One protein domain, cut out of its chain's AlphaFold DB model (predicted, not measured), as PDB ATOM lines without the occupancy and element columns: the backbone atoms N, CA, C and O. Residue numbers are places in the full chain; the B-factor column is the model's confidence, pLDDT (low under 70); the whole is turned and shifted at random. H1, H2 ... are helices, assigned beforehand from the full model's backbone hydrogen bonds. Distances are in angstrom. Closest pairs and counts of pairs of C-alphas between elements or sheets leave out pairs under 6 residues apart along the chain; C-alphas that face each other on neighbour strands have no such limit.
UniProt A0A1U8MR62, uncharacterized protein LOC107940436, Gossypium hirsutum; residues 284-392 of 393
ATOM      1  N   THR A 284     -19.836 -44.921 469.584       41.81
ATOM      2  CA  THR A 284     -20.528 -45.195 468.323       41.81
ATOM      3  C   THR A 284     -19.627 -45.943 467.339       41.81
ATOM      4  O   THR A 284     -18.400 -45.957 467.461       41.81
ATOM      5  N   ARG A 285     -20.231 -46.570 466.321       43.78
ATOM      6  CA  ARG A 285     -19.489 -47.262 465.255       43.78
ATOM      7  C   ARG A 285     -18.547 -46.297 464.529       43.78
ATOM      8  O   ARG A 285     -17.438 -46.672 464.160       43.78
ATOM      9  N   GLU A 286     -18.999 -45.065 464.359       47.12
ATOM     10  CA  GLU A 286     -18.360 -43.988 463.618       47.12
ATOM     11  C   GLU A 286     -17.129 -43.456 464.373       47.12
ATOM     12  O   GLU A 286     -16.060 -43.311 463.779       47.12
ATOM     13  N   GLU A 287     -17.230 -43.264 465.694       49.91
ATOM     14  CA  GLU A 287     -16.090 -42.919 466.560       49.91
ATOM     15  C   GLU A 287     -15.033 -44.031 466.577       49.91
ATOM     16  O   GLU A 287     -13.842 -43.759 466.407       49.91
ATOM     17  N   ILE A 288     -15.468 -45.291 466.718       48.34
ATOM     18  CA  ILE A 288     -14.591 -46.470 466.665       48.34
ATOM     19  C   ILE A 288     -13.844 -46.511 465.322       48.34
ATOM     20  O   ILE A 288     -12.624 -46.677 465.293       48.34
ATOM     21  N   GLN A 289     -14.552 -46.320 464.206       49.25
ATOM     22  CA  GLN A 289     -13.959 -46.336 462.869       49.25
ATOM     23  C   GLN A 289     -12.979 -45.172 462.655       49.25
ATOM     24  O   GLN A 289     -11.894 -45.394 462.119       49.25
ATOM     25  N   SER A 290     -13.296 -43.961 463.136       54.12
ATOM     26  CA  SER A 290     -12.367 -42.822 463.086       54.12
ATOM     27  C   SER A 290     -11.057 -43.125 463.811       54.12
ATOM     28  O   SER A 290      -9.986 -42.869 463.265       54.12
ATOM     29  N   LYS A 291     -11.121 -43.731 465.006       55.28
ATOM     30  CA  LYS A 291      -9.926 -44.072 465.789       55.28
ATOM     31  C   LYS A 291      -9.039 -45.113 465.110       55.28
ATOM     32  O   LYS A 291      -7.819 -44.999 465.193       55.28
ATOM     33  N   PHE A 292      -9.605 -46.057 464.358       55.84
ATOM     34  CA  PHE A 292      -8.788 -46.971 463.555       55.84
ATOM     35  C   PHE A 292      -8.205 -46.321 462.301       55.84
ATOM     36  O   PHE A 292      -7.049 -46.584 461.987       55.84
ATOM     37  N   SER A 293      -8.909 -45.387 461.657       60.16
ATOM     38  CA  SER A 293      -8.330 -44.562 460.584       60.16
ATOM     39  C   SER A 293      -7.339 -43.493 461.074       60.16
ATOM     40  O   SER A 293      -6.685 -42.852 460.251       60.16
ATOM     41  N   GLU A 294      -7.231 -43.243 462.379       68.00
ATOM     42  CA  GLU A 294      -6.128 -42.493 462.996       68.00
ATOM     43  C   GLU A 294      -4.931 -43.426 463.244       68.00
ATOM     44  O   GLU A 294      -3.839 -43.156 462.747       68.00
ATOM     45  N   LEU A 295      -5.156 -44.567 463.904       63.03
ATOM     46  CA  LEU A 295      -4.129 -45.573 464.205       63.03
ATOM     47  C   LEU A 295      -3.469 -46.163 462.943       63.03
ATOM     48  O   LEU A 295      -2.259 -46.367 462.915       63.03
ATOM     49  N   GLU A 296      -4.230 -46.402 461.873       64.44
ATOM     50  CA  GLU A 296      -3.703 -46.868 460.583       64.44
ATOM     51  C   GLU A 296      -2.709 -45.860 459.981       64.44
ATOM     52  O   GLU A 296      -1.657 -46.252 459.476       64.44
ATOM     53  N   LYS A 297      -3.000 -44.555 460.087       76.25
ATOM     54  CA  LYS A 297      -2.108 -43.485 459.611       76.25
ATOM     55  C   LYS A 297      -0.853 -43.348 460.467       76.25
ATOM     56  O   LYS A 297       0.155 -42.887 459.948       76.25
ATOM     57  N   GLU A 298      -0.908 -43.731 461.741       76.44
ATOM     58  CA  GLU A 298       0.255 -43.772 462.632       76.44
ATOM     59  C   GLU A 298       1.142 -44.995 462.335       76.44
ATOM     60  O   GLU A 298       2.348 -44.855 462.150       76.44
ATOM     61  N   ILE A 299       0.549 -46.190 462.209       76.50
ATOM     62  CA  ILE A 299       1.269 -47.439 461.900       76.50
ATOM     63  C   ILE A 299       1.925 -47.377 460.512       76.50
ATOM     64  O   ILE A 299       3.065 -47.814 460.357       76.50
ATOM     65  N   TYR A 300       1.234 -46.820 459.514       77.38
ATOM     66  CA  TYR A 300       1.746 -46.670 458.148       77.38
ATOM     67  C   TYR A 300       2.212 -45.245 457.822       77.38
ATOM     68  O   TYR A 300       2.306 -44.885 456.646       77.38
ATOM     69  N   ALA A 301       2.544 -44.442 458.839       84.31
ATOM     70  CA  ALA A 301       3.184 -43.145 458.648       84.31
ATOM     71  C   ALA A 301       4.456 -43.305 457.797       84.31
ATOM     72  O   ALA A 301       5.215 -44.258 457.979       84.31
ATOM     73  N   LYS A 302       4.702 -42.397 456.845       83.38
ATOM     74  CA  LYS A 302       5.802 -42.556 455.873       83.38
ATOM     75  C   LYS A 302       7.193 -42.519 456.529       83.38
ATOM     76  O   LYS A 302       8.136 -43.095 456.008       83.38
ATOM     77  N   ASP A 303       7.310 -41.845 457.666       87.94
ATOM     78  CA  ASP A 303       8.489 -41.784 458.527       87.94
ATOM     79  C   ASP A 303       8.594 -42.960 459.519       87.94
ATOM     80  O   ASP A 303       9.658 -43.176 460.105       87.94
ATOM     81  N   ASN A 304       7.540 -43.775 459.655       88.25
ATOM     82  CA  ASN A 304       7.612 -45.088 460.289       88.25
ATOM     83  C   ASN A 304       8.134 -46.125 459.276       88.25
ATOM     84  O   ASN A 304       7.374 -46.911 458.712       88.25
ATOM     85  N   ASN A 305       9.441 -46.086 459.017       88.06
ATOM     86  CA  ASN A 305      10.188 -47.038 458.179       88.06
ATOM     87  C   ASN A 305      11.448 -47.593 458.881       88.06
ATOM     88  O   ASN A 305      12.263 -48.283 458.271       88.06
ATOM     89  N   LYS A 306      11.627 -47.279 460.170       92.00
ATOM     90  CA  LYS A 306      12.791 -47.668 460.972       92.00
ATOM     91  C   LYS A 306      12.513 -48.976 461.700       92.00
ATOM     92  O   LYS A 306      11.754 -48.999 462.661       92.00
ATOM     93  N   VAL A 307      13.129 -50.041 461.209       93.62
ATOM     94  CA  VAL A 307      13.205 -51.353 461.852       93.62
ATOM     95  C   VAL A 307      14.391 -52.102 461.261       93.62
ATOM     96  O   VAL A 307      14.556 -52.111 460.038       93.62
ATOM     97  N   ASP A 308      15.210 -52.724 462.092       93.31
ATOM     98  CA  ASP A 308      16.359 -53.527 461.677       93.31
ATOM     99  C   ASP A 308      16.308 -54.922 462.331       93.31
ATOM    100  O   ASP A 308      15.262 -55.363 462.813       93.31
ATOM    101  N   VAL A 309      17.388 -55.698 462.238       92.81
ATOM    102  CA  VAL A 309      17.391 -57.122 462.623       92.81
ATOM    103  C   VAL A 309      17.242 -57.288 464.139       92.81
ATOM    104  O   VAL A 309      16.611 -58.230 464.619       92.81
ATOM    105  N   GLU A 310      17.803 -56.347 464.888       93.44
ATOM    106  CA  GLU A 310      17.873 -56.302 466.342       93.44
ATOM    107  C   GLU A 310      16.501 -56.091 467.010       93.44
ATOM    108  O   GLU A 310      16.302 -56.514 468.149       93.44
ATOM    109  N   ASP A 311      15.526 -55.529 466.285       93.38
ATOM    110  CA  ASP A 311      14.141 -55.337 466.745       93.38
ATOM    111  C   ASP A 311      13.327 -56.652 466.797       93.38
ATOM    112  O   ASP A 311      12.206 -56.705 467.328       93.38
ATOM    113  N   PHE A 312      13.880 -57.741 466.251       93.44
ATOM    114  CA  PHE A 312      13.293 -59.076 466.260       93.44
ATOM    115  C   PHE A 312      14.052 -59.999 467.217       93.44
ATOM    116  O   PHE A 312      15.211 -60.356 467.004       93.44
ATOM    117  N   LEU A 313      13.367 -60.422 468.284       90.19
ATOM    118  CA  LEU A 313      13.959 -61.191 469.379       90.19
ATOM    119  C   LEU A 313      14.649 -62.469 468.874       90.19
ATOM    120  O   LEU A 313      14.001 -63.381 468.363       90.19
ATOM    121  N   GLY A 314      15.970 -62.531 469.046       90.25
ATOM    122  CA  GLY A 314      16.801 -63.665 468.635       90.25
ATOM    123  C   GLY A 314      17.140 -63.728 467.140       90.25
ATOM    124  O   GLY A 314      17.905 -64.610 466.756       90.25
ATOM    125  N   LEU A 315      16.646 -62.811 466.295       93.38
ATOM    126  CA  LEU A 315      16.901 -62.852 464.850       93.38
ATOM    127  C   LEU A 315      18.382 -62.623 464.524       93.38
ATOM    128  O   LEU A 315      18.946 -63.399 463.758       93.38
ATOM    129  N   GLN A 316      19.033 -61.635 465.150       92.38
ATOM    130  CA  GLN A 316      20.473 -61.404 464.970       92.38
ATOM    131  C   GLN A 316      21.283 -62.654 465.342       92.38
ATOM    132  O   GLN A 316      22.055 -63.156 464.532       92.38
ATOM    133  N   GLN A 317      21.002 -63.240 466.511       91.88
ATOM    134  CA  GLN A 317      21.638 -64.483 466.952       91.88
ATOM    135  C   GLN A 317      21.368 -65.647 465.980       91.88
ATOM    136  O   GLN A 317      22.243 -66.486 465.773       91.88
ATOM    137  N   ALA A 318      20.185 -65.719 465.367       91.31
ATOM    138  CA  ALA A 318      19.889 -66.723 464.353       91.31
ATOM    139  C   ALA A 318      20.727 -66.524 463.078       91.31
ATOM    140  O   ALA A 318      21.180 -67.518 462.518       91.31
ATOM    141  N   LEU A 319      20.979 -65.280 462.650       90.88
ATOM    142  CA  LEU A 319      21.857 -64.966 461.514       90.88
ATOM    143  C   LEU A 319      23.336 -65.230 461.816       90.88
ATOM    144  O   LEU A 319      24.024 -65.810 460.981       90.88
ATOM    145  N   ASP A 320      23.812 -64.872 463.012       89.00
ATOM    146  CA  ASP A 320      25.210 -65.069 463.434       89.00
ATOM    147  C   ASP A 320      25.632 -66.553 463.398       89.00
ATOM    148  O   ASP A 320      26.806 -66.878 463.228       89.00
ATOM    149  N   ASN A 321      24.664 -67.468 463.533       86.88
ATOM    150  CA  ASN A 321      24.865 -68.916 463.451       86.88
ATOM    151  C   ASN A 321      24.814 -69.484 462.011       86.88
ATOM    152  O   ASN A 321      24.951 -70.697 461.839       86.88
ATOM    153  N   ILE A 322      24.609 -68.660 460.972       87.44
ATOM    154  CA  ILE A 322      24.416 -69.116 459.583       87.44
ATOM    155  C   ILE A 322      25.638 -68.811 458.713       87.44
ATOM    156  O   ILE A 322      25.971 -67.669 458.404       87.44
ATOM    157  N   THR A 323      26.270 -69.868 458.208       75.19
ATOM    158  CA  THR A 323      27.360 -69.785 457.231       75.19
ATOM    159  C   THR A 323      26.835 -69.600 455.802       75.19
ATOM    160  O   THR A 323      26.769 -70.539 455.011       75.19
ATOM    161  N   GLY A 324      26.494 -68.361 455.444       69.88
ATOM    162  CA  GLY A 324      26.217 -67.976 454.056       69.88
ATOM    163  C   GLY A 324      25.514 -66.627 453.934       69.88
ATOM    164  O   GLY A 324      24.432 -66.440 454.482       69.88
ATOM    165  N   TRP A 325      26.101 -65.688 453.185       67.12
ATOM    166  CA  TRP A 325      25.466 -64.390 452.943       67.12
ATOM    167  C   TRP A 325      24.164 -64.560 452.148       67.12
ATOM    168  O   TRP A 325      24.129 -65.282 451.153       67.12
ATOM    169  N   GLY A 326      23.097 -63.904 452.607       70.56
ATOM    170  CA  GLY A 326      21.761 -64.004 452.015       70.56
ATOM    171  C   GLY A 326      20.970 -65.273 452.371       70.56
ATOM    172  O   GLY A 326      19.861 -65.438 451.872       70.56
ATOM    173  N   ARG A 327      21.484 -66.168 453.231       82.81
ATOM    174  CA  ARG A 327      20.730 -67.348 453.684       82.81
ATOM    175  C   ARG A 327      19.859 -67.011 454.900       82.81
ATOM    176  O   ARG A 327      20.365 -66.524 455.906       82.81
ATOM    177  N   LEU A 328      18.559 -67.306 454.824       88.06
ATOM    178  CA  LEU A 328      17.634 -67.124 455.949       88.06
ATOM    179  C   LEU A 328      17.790 -68.230 457.017       88.06
ATOM    180  O   LEU A 328      18.220 -69.345 456.700       88.06
ATOM    181  N   PRO A 329      17.382 -67.967 458.274       91.56
ATOM    182  CA  PRO A 329      17.195 -69.005 459.284       91.56
ATOM    183  C   PRO A 329      16.166 -70.058 458.859       91.56
ATOM    184  O   PRO A 329      15.105 -69.722 458.336       91.56
ATOM    185  N   ASN A 330      16.432 -71.330 459.173       91.12
ATOM    186  CA  ASN A 330      15.597 -72.471 458.761       91.12
ATOM    187  C   ASN A 330      14.127 -72.388 459.236       91.12
ATOM    188  O   ASN A 330      13.271 -73.059 458.673       91.12
ATOM    189  N   TYR A 331      13.819 -71.596 460.272       90.94
ATOM    190  CA  TYR A 331      12.439 -71.372 460.735       90.94
ATOM    191  C   TYR A 331      11.696 -70.285 459.933       90.94
ATOM    192  O   TYR A 331      10.469 -70.270 459.926       90.94
ATOM    193  N   LEU A 332      12.422 -69.414 459.222       93.06
ATOM    194  CA  LEU A 332      11.873 -68.410 458.302       93.06
ATOM    195  C   LEU A 332      11.834 -68.894 456.845       93.06
ATOM    196  O   LEU A 332      11.059 -68.367 456.052       93.06
ATOM    197  N   GLU A 333      12.631 -69.905 456.494       91.50
ATOM    198  CA  GLU A 333      12.686 -70.527 455.159       91.50
ATOM    199  C   GLU A 333      11.290 -70.968 454.635       91.50
ATOM    200  O   GLU A 333      10.959 -70.609 453.503       91.50
ATOM    201  N   PRO A 334      10.386 -71.587 455.432       90.31
ATOM    202  CA  PRO A 334       9.017 -71.883 454.986       90.31
ATOM    203  C   PRO A 334       8.161 -70.640 454.706       90.31
ATOM    204  O   PRO A 334       7.273 -70.682 453.860       90.31
ATOM    205  N   ILE A 335       8.404 -69.532 455.414       89.56
ATOM    206  CA  ILE A 335       7.657 -68.276 455.250       89.56
ATOM    207  C   ILE A 335       8.136 -67.550 453.989       89.56
ATOM    208  O   ILE A 335       7.321 -67.062 453.209       89.56
ATOM    209  N   ALA A 336       9.449 -67.555 453.743       89.75
ATOM    210  CA  ALA A 336      10.053 -67.031 452.522       89.75
ATOM    211  C   ALA A 336       9.489 -67.710 451.267       89.75
ATOM    212  O   ALA A 336       9.113 -67.015 450.326       89.75
ATOM    213  N   ILE A 337       9.344 -69.041 451.298       88.88
ATOM    214  CA  ILE A 337       8.716 -69.820 450.221       88.88
ATOM    215  C   ILE A 337       7.266 -69.364 449.993       88.88
ATOM    216  O   ILE A 337       6.934 -68.994 448.868       88.88
ATOM    217  N   ARG A 338       6.431 -69.269 451.045       92.88
ATOM    218  CA  ARG A 338       5.040 -68.775 450.917       92.88
ATOM    219  C   ARG A 338       4.959 -67.381 450.281       92.88
ATOM    220  O   ARG A 338       4.049 -67.116 449.501       92.88
ATOM    221  N   ILE A 339       5.899 -66.486 450.602       86.81
ATOM    222  CA  ILE A 339       5.950 -65.131 450.030       86.81
ATOM    223  C   ILE A 339       6.337 -65.162 448.544       86.81
ATOM    224  O   ILE A 339       5.766 -64.414 447.753       86.81
ATOM    225  N   GLU A 340       7.284 -66.007 448.139       90.50
ATOM    226  CA  GLU A 340       7.717 -66.114 446.737       90.50
ATOM    227  C   GLU A 340       6.668 -66.790 445.849       90.50
ATOM    228  O   GLU A 340       6.418 -66.325 444.735       90.50
ATOM    229  N   GLU A 341       5.984 -67.811 446.374       89.19
ATOM    230  CA  GLU A 341       4.800 -68.414 445.755       89.19
ATOM    231  C   GLU A 341       3.690 -67.367 445.558       89.19
ATOM    232  O   GLU A 341       3.166 -67.226 444.453       89.19
ATOM    233  N   ALA A 342       3.386 -66.564 446.586       86.25
ATOM    234  CA  ALA A 342       2.377 -65.503 446.514       86.25
ATOM    235  C   ALA A 342       2.766 -64.331 445.588       86.25
ATOM    236  O   ALA A 342       1.895 -63.731 444.957       86.25
ATOM    237  N   ARG A 343       4.063 -64.007 445.473       85.19
ATOM    238  CA  ARG A 343       4.595 -62.996 444.533       85.19
ATOM    239  C   ARG A 343       4.736 -63.529 443.102       85.19
ATOM    240  O   ARG A 343       4.975 -62.738 442.191       85.19
ATOM    241  N   GLY A 344       4.642 -64.844 442.895       88.31
ATOM    242  CA  GLY A 344       4.902 -65.501 441.610       88.31
ATOM    243  C   GLY A 344       6.350 -65.371 441.115       88.31
ATOM    244  O   GLY A 344       6.617 -65.634 439.942       88.31
ATOM    245  N   LYS A 345       7.284 -64.941 441.976       89.00
ATOM    246  CA  LYS A 345       8.709 -64.776 441.659       89.00
ATOM    247  C   LYS A 345       9.593 -65.011 442.884       89.00
ATOM    248  O   LYS A 345       9.242 -64.615 443.996       89.00
ATOM    249  N   ALA A 346      10.772 -65.578 442.642       88.31
ATOM    250  CA  ALA A 346      11.834 -65.671 443.637       88.31
ATOM    251  C   ALA A 346      12.345 -64.277 444.050       88.31
ATOM    252  O   ALA A 346      12.223 -63.306 443.292       88.31
ATOM    253  N   THR A 347      12.928 -64.163 445.243       86.75
ATOM    254  CA  THR A 347      13.441 -62.886 445.752       86.75
ATOM    255  C   THR A 347      14.793 -62.536 445.140       86.75
ATOM    256  O   THR A 347      15.718 -63.341 445.076       86.75
ATOM    257  N   GLU A 348      14.910 -61.292 444.684       86.25
ATOM    258  CA  GLU A 348      16.145 -60.750 444.124       86.25
ATOM    259  C   GLU A 348      17.183 -60.516 445.231       86.25
ATOM    260  O   GLU A 348      16.840 -60.167 446.357       86.25
ATOM    261  N   ILE A 349      18.474 -60.653 444.910       83.06
ATOM    262  CA  ILE A 349      19.578 -60.535 445.885       83.06
ATOM    263  C   ILE A 349      19.552 -59.202 446.660       83.06
ATOM    264  O   ILE A 349      19.844 -59.162 447.853       83.06
ATOM    265  N   SER A 350      19.147 -58.117 445.996       82.50
ATOM    266  CA  SER A 350      18.928 -56.783 446.574       82.50
ATOM    267  C   SER A 350      17.799 -56.721 447.611       82.50
ATOM    268  O   SER A 350      17.779 -55.814 448.439       82.50
ATOM    269  N   GLN A 351      16.857 -57.664 447.569       87.56
ATOM    270  CA  GLN A 351      15.628 -57.674 448.360       87.56
ATOM    271  C   GLN A 351      15.644 -58.674 449.524       87.56
ATOM    272  O   GLN A 351      14.755 -58.607 450.373       87.56
ATOM    273  N   ILE A 352      16.655 -59.548 449.627       87.56
ATOM    274  CA  ILE A 352      16.755 -60.567 450.692       87.56
ATOM    275  C   ILE A 352      16.651 -59.939 452.093       87.56
ATOM    276  O   ILE A 352      15.985 -60.488 452.964       87.56
ATOM    277  N   GLY A 353      17.237 -58.755 452.311       89.06
ATOM    278  CA  GLY A 353      17.113 -58.033 453.585       89.06
ATOM    279  C   GLY A 353      15.675 -57.604 453.918       89.06
ATOM    280  O   GLY A 353      15.274 -57.661 455.076       89.06
ATOM    281  N   SER A 354      14.870 -57.243 452.912       91.06
ATOM    282  CA  SER A 354      13.443 -56.940 453.105       91.06
ATOM    283  C   SER A 354      12.629 -58.211 453.347       91.06
ATOM    284  O   SER A 354      11.831 -58.250 454.281       91.06
ATOM    285  N   GLN A 355      12.878 -59.274 452.575       92.25
ATOM    286  CA  GLN A 355      12.248 -60.583 452.778       92.25
ATOM    287  C   GLN A 355      12.518 -61.125 454.185       92.25
ATOM    288  O   GLN A 355      11.595 -61.586 454.843       92.25
ATOM    289  N   LEU A 356      13.757 -61.028 454.674       93.69
ATOM    290  CA  LEU A 356      14.155 -61.474 456.008       93.69
ATOM    291  C   LEU A 356      13.349 -60.784 457.120       93.69
ATOM    292  O   LEU A 356      12.813 -61.470 457.992       93.69
ATOM    293  N   LEU A 357      13.231 -59.452 457.076       93.75
ATOM    294  CA  LEU A 357      12.462 -58.687 458.064       93.75
ATOM    295  C   LEU A 357      10.955 -58.978 457.950       93.75
ATOM    296  O   LEU A 357      10.294 -59.182 458.966       93.75
ATOM    297  N   VAL A 358      10.411 -59.088 456.730       92.81
ATOM    298  CA  VAL A 358       8.999 -59.461 456.503       92.81
ATOM    299  C   VAL A 358       8.706 -60.875 457.020       92.81
ATOM    300  O   VAL A 358       7.716 -61.068 457.723       92.81
ATOM    301  N   CYS A 359       9.583 -61.850 456.766       91.62
ATOM    302  CA  CYS A 359       9.481 -63.193 457.338       91.62
ATOM    303  C   CYS A 359       9.527 -63.165 458.870       91.62
ATOM    304  O   CYS A 359       8.757 -63.879 459.507       91.62
ATOM    305  N   ALA A 360      10.395 -62.345 459.472       92.56
ATOM    306  CA  ALA A 360      10.481 -62.209 460.924       92.56
ATOM    307  C   ALA A 360       9.208 -61.591 461.531       92.56
ATOM    308  O   ALA A 360       8.709 -62.105 462.532       92.56
ATOM    309  N   ALA A 361       8.633 -60.564 460.896       89.81
ATOM    310  CA  ALA A 361       7.362 -59.963 461.306       89.81
ATOM    311  C   ALA A 361       6.176 -60.930 461.160       89.81
ATOM    312  O   ALA A 361       5.343 -61.014 462.064       89.81
ATOM    313  N   ILE A 362       6.114 -61.707 460.073       85.38
ATOM    314  CA  ILE A 362       5.093 -62.749 459.887       85.38
ATOM    315  C   ILE A 362       5.272 -63.865 460.924       85.38
ATOM    316  O   ILE A 362       4.301 -64.235 461.572       85.38
ATOM    317  N   ASN A 363       6.498 -64.341 461.166       88.38
ATOM    318  CA  ASN A 363       6.782 -65.338 462.201       88.38
ATOM    319  C   ASN A 363       6.379 -64.847 463.599       88.38
ATOM    320  O   ASN A 363       5.792 -65.600 464.370       88.38
ATOM    321  N   GLU A 364       6.688 -63.593 463.939       85.69
ATOM    322  CA  GLU A 364       6.255 -62.991 465.201       85.69
ATOM    323  C   GLU A 364       4.723 -62.921 465.268       85.69
ATOM    324  O   GLU A 364       4.155 -63.337 466.269       85.69
ATOM    325  N   THR A 365       4.052 -62.499 464.192       80.88
ATOM    326  CA  THR A 365       2.582 -62.418 464.108       80.88
ATOM    327  C   THR A 365       1.906 -63.790 464.241       80.88
ATOM    328  O   THR A 365       0.917 -63.913 464.959       80.88
ATOM    329  N   GLU A 366       2.435 -64.828 463.586       81.31
ATOM    330  CA  GLU A 366       1.901 -66.201 463.613       81.31
ATOM    331  C   GLU A 366       2.098 -66.891 464.973       81.31
ATOM    332  O   GLU A 366       1.291 -67.741 465.348       81.31
ATOM    333  N   ASN A 367       3.130 -66.511 465.737       77.75
ATOM    334  CA  ASN A 367       3.419 -67.071 467.063       77.75
ATOM    335  C   ASN A 367       2.927 -66.195 468.236       77.75
ATOM    336  O   ASN A 367       3.046 -66.610 469.394       77.75
ATOM    337  N   LEU A 368       2.391 -64.992 467.990       73.62
ATOM    338  CA  LEU A 368       1.991 -64.079 469.061       73.62
ATOM    339  C   LEU A 368       0.653 -64.485 469.691       73.62
ATOM    340  O   LEU A 368      -0.407 -64.447 469.064       73.62
ATOM    341  N   LEU A 369       0.679 -64.770 470.994       63.16
ATOM    342  CA  LEU A 369      -0.541 -64.852 471.791       63.16
ATOM    343  C   LEU A 369      -1.138 -63.446 471.897       63.16
ATOM    344  O   LEU A 369      -0.486 -62.532 472.386       63.16
ATOM    345  N   VAL A 370      -2.390 -63.257 471.477       51.06
ATOM    346  CA  VAL A 370      -2.968 -61.906 471.292       51.06
ATOM    347  C   VAL A 370      -3.054 -61.090 472.602       51.06
ATOM    348  O   VAL A 370      -3.102 -59.866 472.557       51.06
ATOM    349  N   LYS A 371      -2.977 -61.742 473.773       53.09
ATOM    350  CA  LYS A 371      -2.799 -61.101 475.098       53.09
ATOM    351  C   LYS A 371      -1.492 -60.296 475.251       53.09
ATOM    352  O   LYS A 371      -1.422 -59.456 476.143       53.09
ATOM    353  N   ASP A 372      -0.494 -60.584 474.414       60.81
ATOM    354  CA  ASP A 372       0.855 -60.009 474.397       60.81
ATOM    355  C   ASP A 372       1.043 -59.058 473.187       60.81
ATOM    356  O   ASP A 372       2.169 -58.695 472.848       60.81
ATOM    357  N   LEU A 373      -0.055 -58.683 472.509       67.81
ATOM    358  CA  LEU A 373      -0.069 -57.702 471.424       67.81
ATOM    359  C   LEU A 373      -0.164 -56.276 471.979       67.81
ATOM    360  O   LEU A 373      -1.053 -55.950 472.766       67.81
ATOM    361  N   ASP A 374       0.740 -55.425 471.508       73.88
ATOM    362  CA  ASP A 374       0.928 -54.043 471.940       73.88
ATOM    363  C   ASP A 374       1.110 -53.098 470.733       73.88
ATOM    364  O   ASP A 374       1.231 -53.531 469.581       73.88
ATOM    365  N   LEU A 375       1.083 -51.786 470.990       71.06
ATOM    366  CA  LEU A 375       1.190 -50.755 469.952       71.06
ATOM    367  C   LEU A 375       2.580 -50.711 469.298       71.06
ATOM    368  O   LEU A 375       2.687 -50.378 468.117       71.06
ATOM    369  N   ASP A 376       3.634 -51.066 470.028       77.81
ATOM    370  CA  ASP A 376       5.009 -50.945 469.549       77.81
ATOM    371  C   ASP A 376       5.362 -52.092 468.589       77.81
ATOM    372  O   ASP A 376       6.004 -51.862 467.562       77.81
ATOM    373  N   ARG A 377       4.821 -53.300 468.808       81.75
ATOM    374  CA  ARG A 377       4.818 -54.387 467.809       81.75
ATOM    375  C   ARG A 377       4.054 -54.007 466.551       81.75
ATOM    376  O   ARG A 377       4.569 -54.209 465.455       81.75
ATOM    377  N   LEU A 378       2.860 -53.423 466.689       74.44
ATOM    378  CA  LEU A 378       2.082 -52.956 465.537       74.44
ATOM    379  C   LEU A 378       2.865 -51.914 464.723       74.44
ATOM    380  O   LEU A 378       2.926 -52.017 463.496       74.44
ATOM    381  N   LYS A 379       3.532 -50.965 465.393       80.00
ATOM    382  CA  LYS A 379       4.425 -49.984 464.757       80.00
ATOM    383  C   LYS A 379       5.638 -50.633 464.098       80.00
ATOM    384  O   LYS A 379       5.921 -50.292 462.953       80.00
ATOM    385  N   LYS A 380       6.297 -51.602 464.742       88.88
ATOM    386  CA  LYS A 380       7.421 -52.370 464.176       88.88
ATOM    387  C   LYS A 380       7.026 -53.139 462.911       88.88
ATOM    388  O   LYS A 380       7.748 -53.111 461.914       88.88
ATOM    389  N   TRP A 381       5.871 -53.801 462.906       89.00
ATOM    390  CA  TRP A 381       5.370 -54.510 461.721       89.00
ATOM    391  C   TRP A 381       4.945 -53.537 460.608       89.00
ATOM    392  O   TRP A 381       5.221 -53.792 459.435       89.00
ATOM    393  N   GLY A 382       4.360 -52.387 460.962       83.50
ATOM    394  CA  GLY A 382       4.117 -51.276 460.034       83.50
ATOM    395  C   GLY A 382       5.406 -50.754 459.394       83.50
ATOM    396  O   GLY A 382       5.495 -50.678 458.168       83.50
ATOM    397  N   ALA A 383       6.437 -50.514 460.208       89.38
ATOM    398  CA  ALA A 383       7.768 -50.104 459.767       89.38
ATOM    399  C   ALA A 383       8.421 -51.149 458.860       89.38
ATOM    400  O   ALA A 383       9.049 -50.789 457.868       89.38
ATOM    401  N   THR A 384       8.213 -52.437 459.146       92.44
ATOM    402  CA  THR A 384       8.714 -53.550 458.324       92.44
ATOM    403  C   THR A 384       8.088 -53.525 456.936       92.44
ATOM    404  O   THR A 384       8.800 -53.577 455.934       92.44
ATOM    405  N   LEU A 385       6.760 -53.383 456.862       90.62
ATOM    406  CA  LEU A 385       6.050 -53.308 455.589       90.62
ATOM    407  C   LEU A 385       6.402 -52.028 454.812       90.62
ATOM    408  O   LEU A 385       6.535 -52.073 453.591       90.62
ATOM    409  N   ASN A 386       6.583 -50.898 455.498       90.38
ATOM    410  CA  ASN A 386       6.995 -49.641 454.876       90.38
ATOM    411  C   ASN A 386       8.432 -49.714 454.335       90.38
ATOM    412  O   ASN A 386       8.646 -49.413 453.161       90.38
ATOM    413  N   LYS A 387       9.395 -50.205 455.128       90.56
ATOM    414  CA  LYS A 387      10.789 -50.416 454.699       90.56
ATOM    415  C   LYS A 387      10.860 -51.375 453.507       90.56
ATOM    416  O   LYS A 387      11.557 -51.082 452.541       90.56
ATOM    417  N   ALA A 388      10.087 -52.462 453.513       89.19
ATOM    418  CA  ALA A 388       9.998 -53.386 452.380       89.19
ATOM    419  C   ALA A 388       9.444 -52.714 451.104       89.19
ATOM    420  O   ALA A 388      10.039 -52.844 450.031       89.19
ATOM    421  N   LYS A 389       8.367 -51.920 451.220       89.56
ATOM    422  CA  LYS A 389       7.802 -51.130 450.107       89.56
ATOM    423  C   LYS A 389       8.806 -50.125 449.531       89.56
ATOM    424  O   LYS A 389       8.866 -49.967 448.315       89.56
ATOM    425  N   GLU A 390       9.618 -49.474 450.366       88.62
ATOM    426  CA  GLU A 390      10.674 -48.550 449.912       88.62
ATOM    427  C   GLU A 390      11.784 -49.250 449.107       88.62
ATOM    428  O   GLU A 390      12.367 -48.638 448.214       88.62
ATOM    429  N   HIS A 391      12.027 -50.542 449.357       85.94
ATOM    430  CA  HIS A 391      12.954 -51.384 448.588       85.94
ATOM    431  C   HIS A 391      12.272 -52.126 447.411       85.94
ATOM    432  O   HIS A 391      12.896 -52.961 446.748       85.94
ATOM    433  N   GLY A 392      10.996 -51.824 447.132       84.06
ATOM    434  CA  GLY A 392      10.225 -52.391 446.019       84.06
ATOM    435  C   GLY A 392       9.924 -53.889 446.136       84.06
ATOM    436  O   GLY A 392       9.829 -54.564 445.107       84.06
TER     437      GLY A 392
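This is residues 284 to 392 of the 393 residues of the protein "uncharacterized protein LOC107940436" of Gossypium hirsutum (UniProt A0A1U8MR62). A helical hairpin, H4 and H5, makes the core; H3 crosses H4, and H1 is an arm whose residues 285 to 294 stick out. The 109 printed residues include five named helices, H1 to H5 in chain order, and no named strand: all helix. The whole is only just compact, close to loose, with radius of gyration of the C-alphas 15.4 A and spans 54 by 29 by 25 A.

H1, residues 285 to 299, touches H5, residues 375 to 390, with 298 to 299 alone; C-alphas 299 and 379 are closest, 5.0 A. H2, residues 315 to 320, touches no helix. H3, residues 333 to 343, touches H4, residues 349 to 367, closest C-alphas 335 and 359, 5.8 A. The hairpin H4 and H5 has a shallow tilt of 24 degrees, closest C-alphas 354 and 388, 5.0 A. Every O i to N i+4 pair is within hydrogen-bond range in H2, H3 and H5, 10 of 11 in H1, 13 of 15 in H4.

H1 begins at C-alpha 285 (-19.489, -47.262, 465.255); H5 ends at C-alpha 390 (10.674, -48.550, 449.912). H4 is 27.4 A long.

The printed part has no cut. Links H1 to H2 and H2 to H3 are long. Residues 284 to 296, 324 to 325 and 369 to 373 have pLDDT under 70.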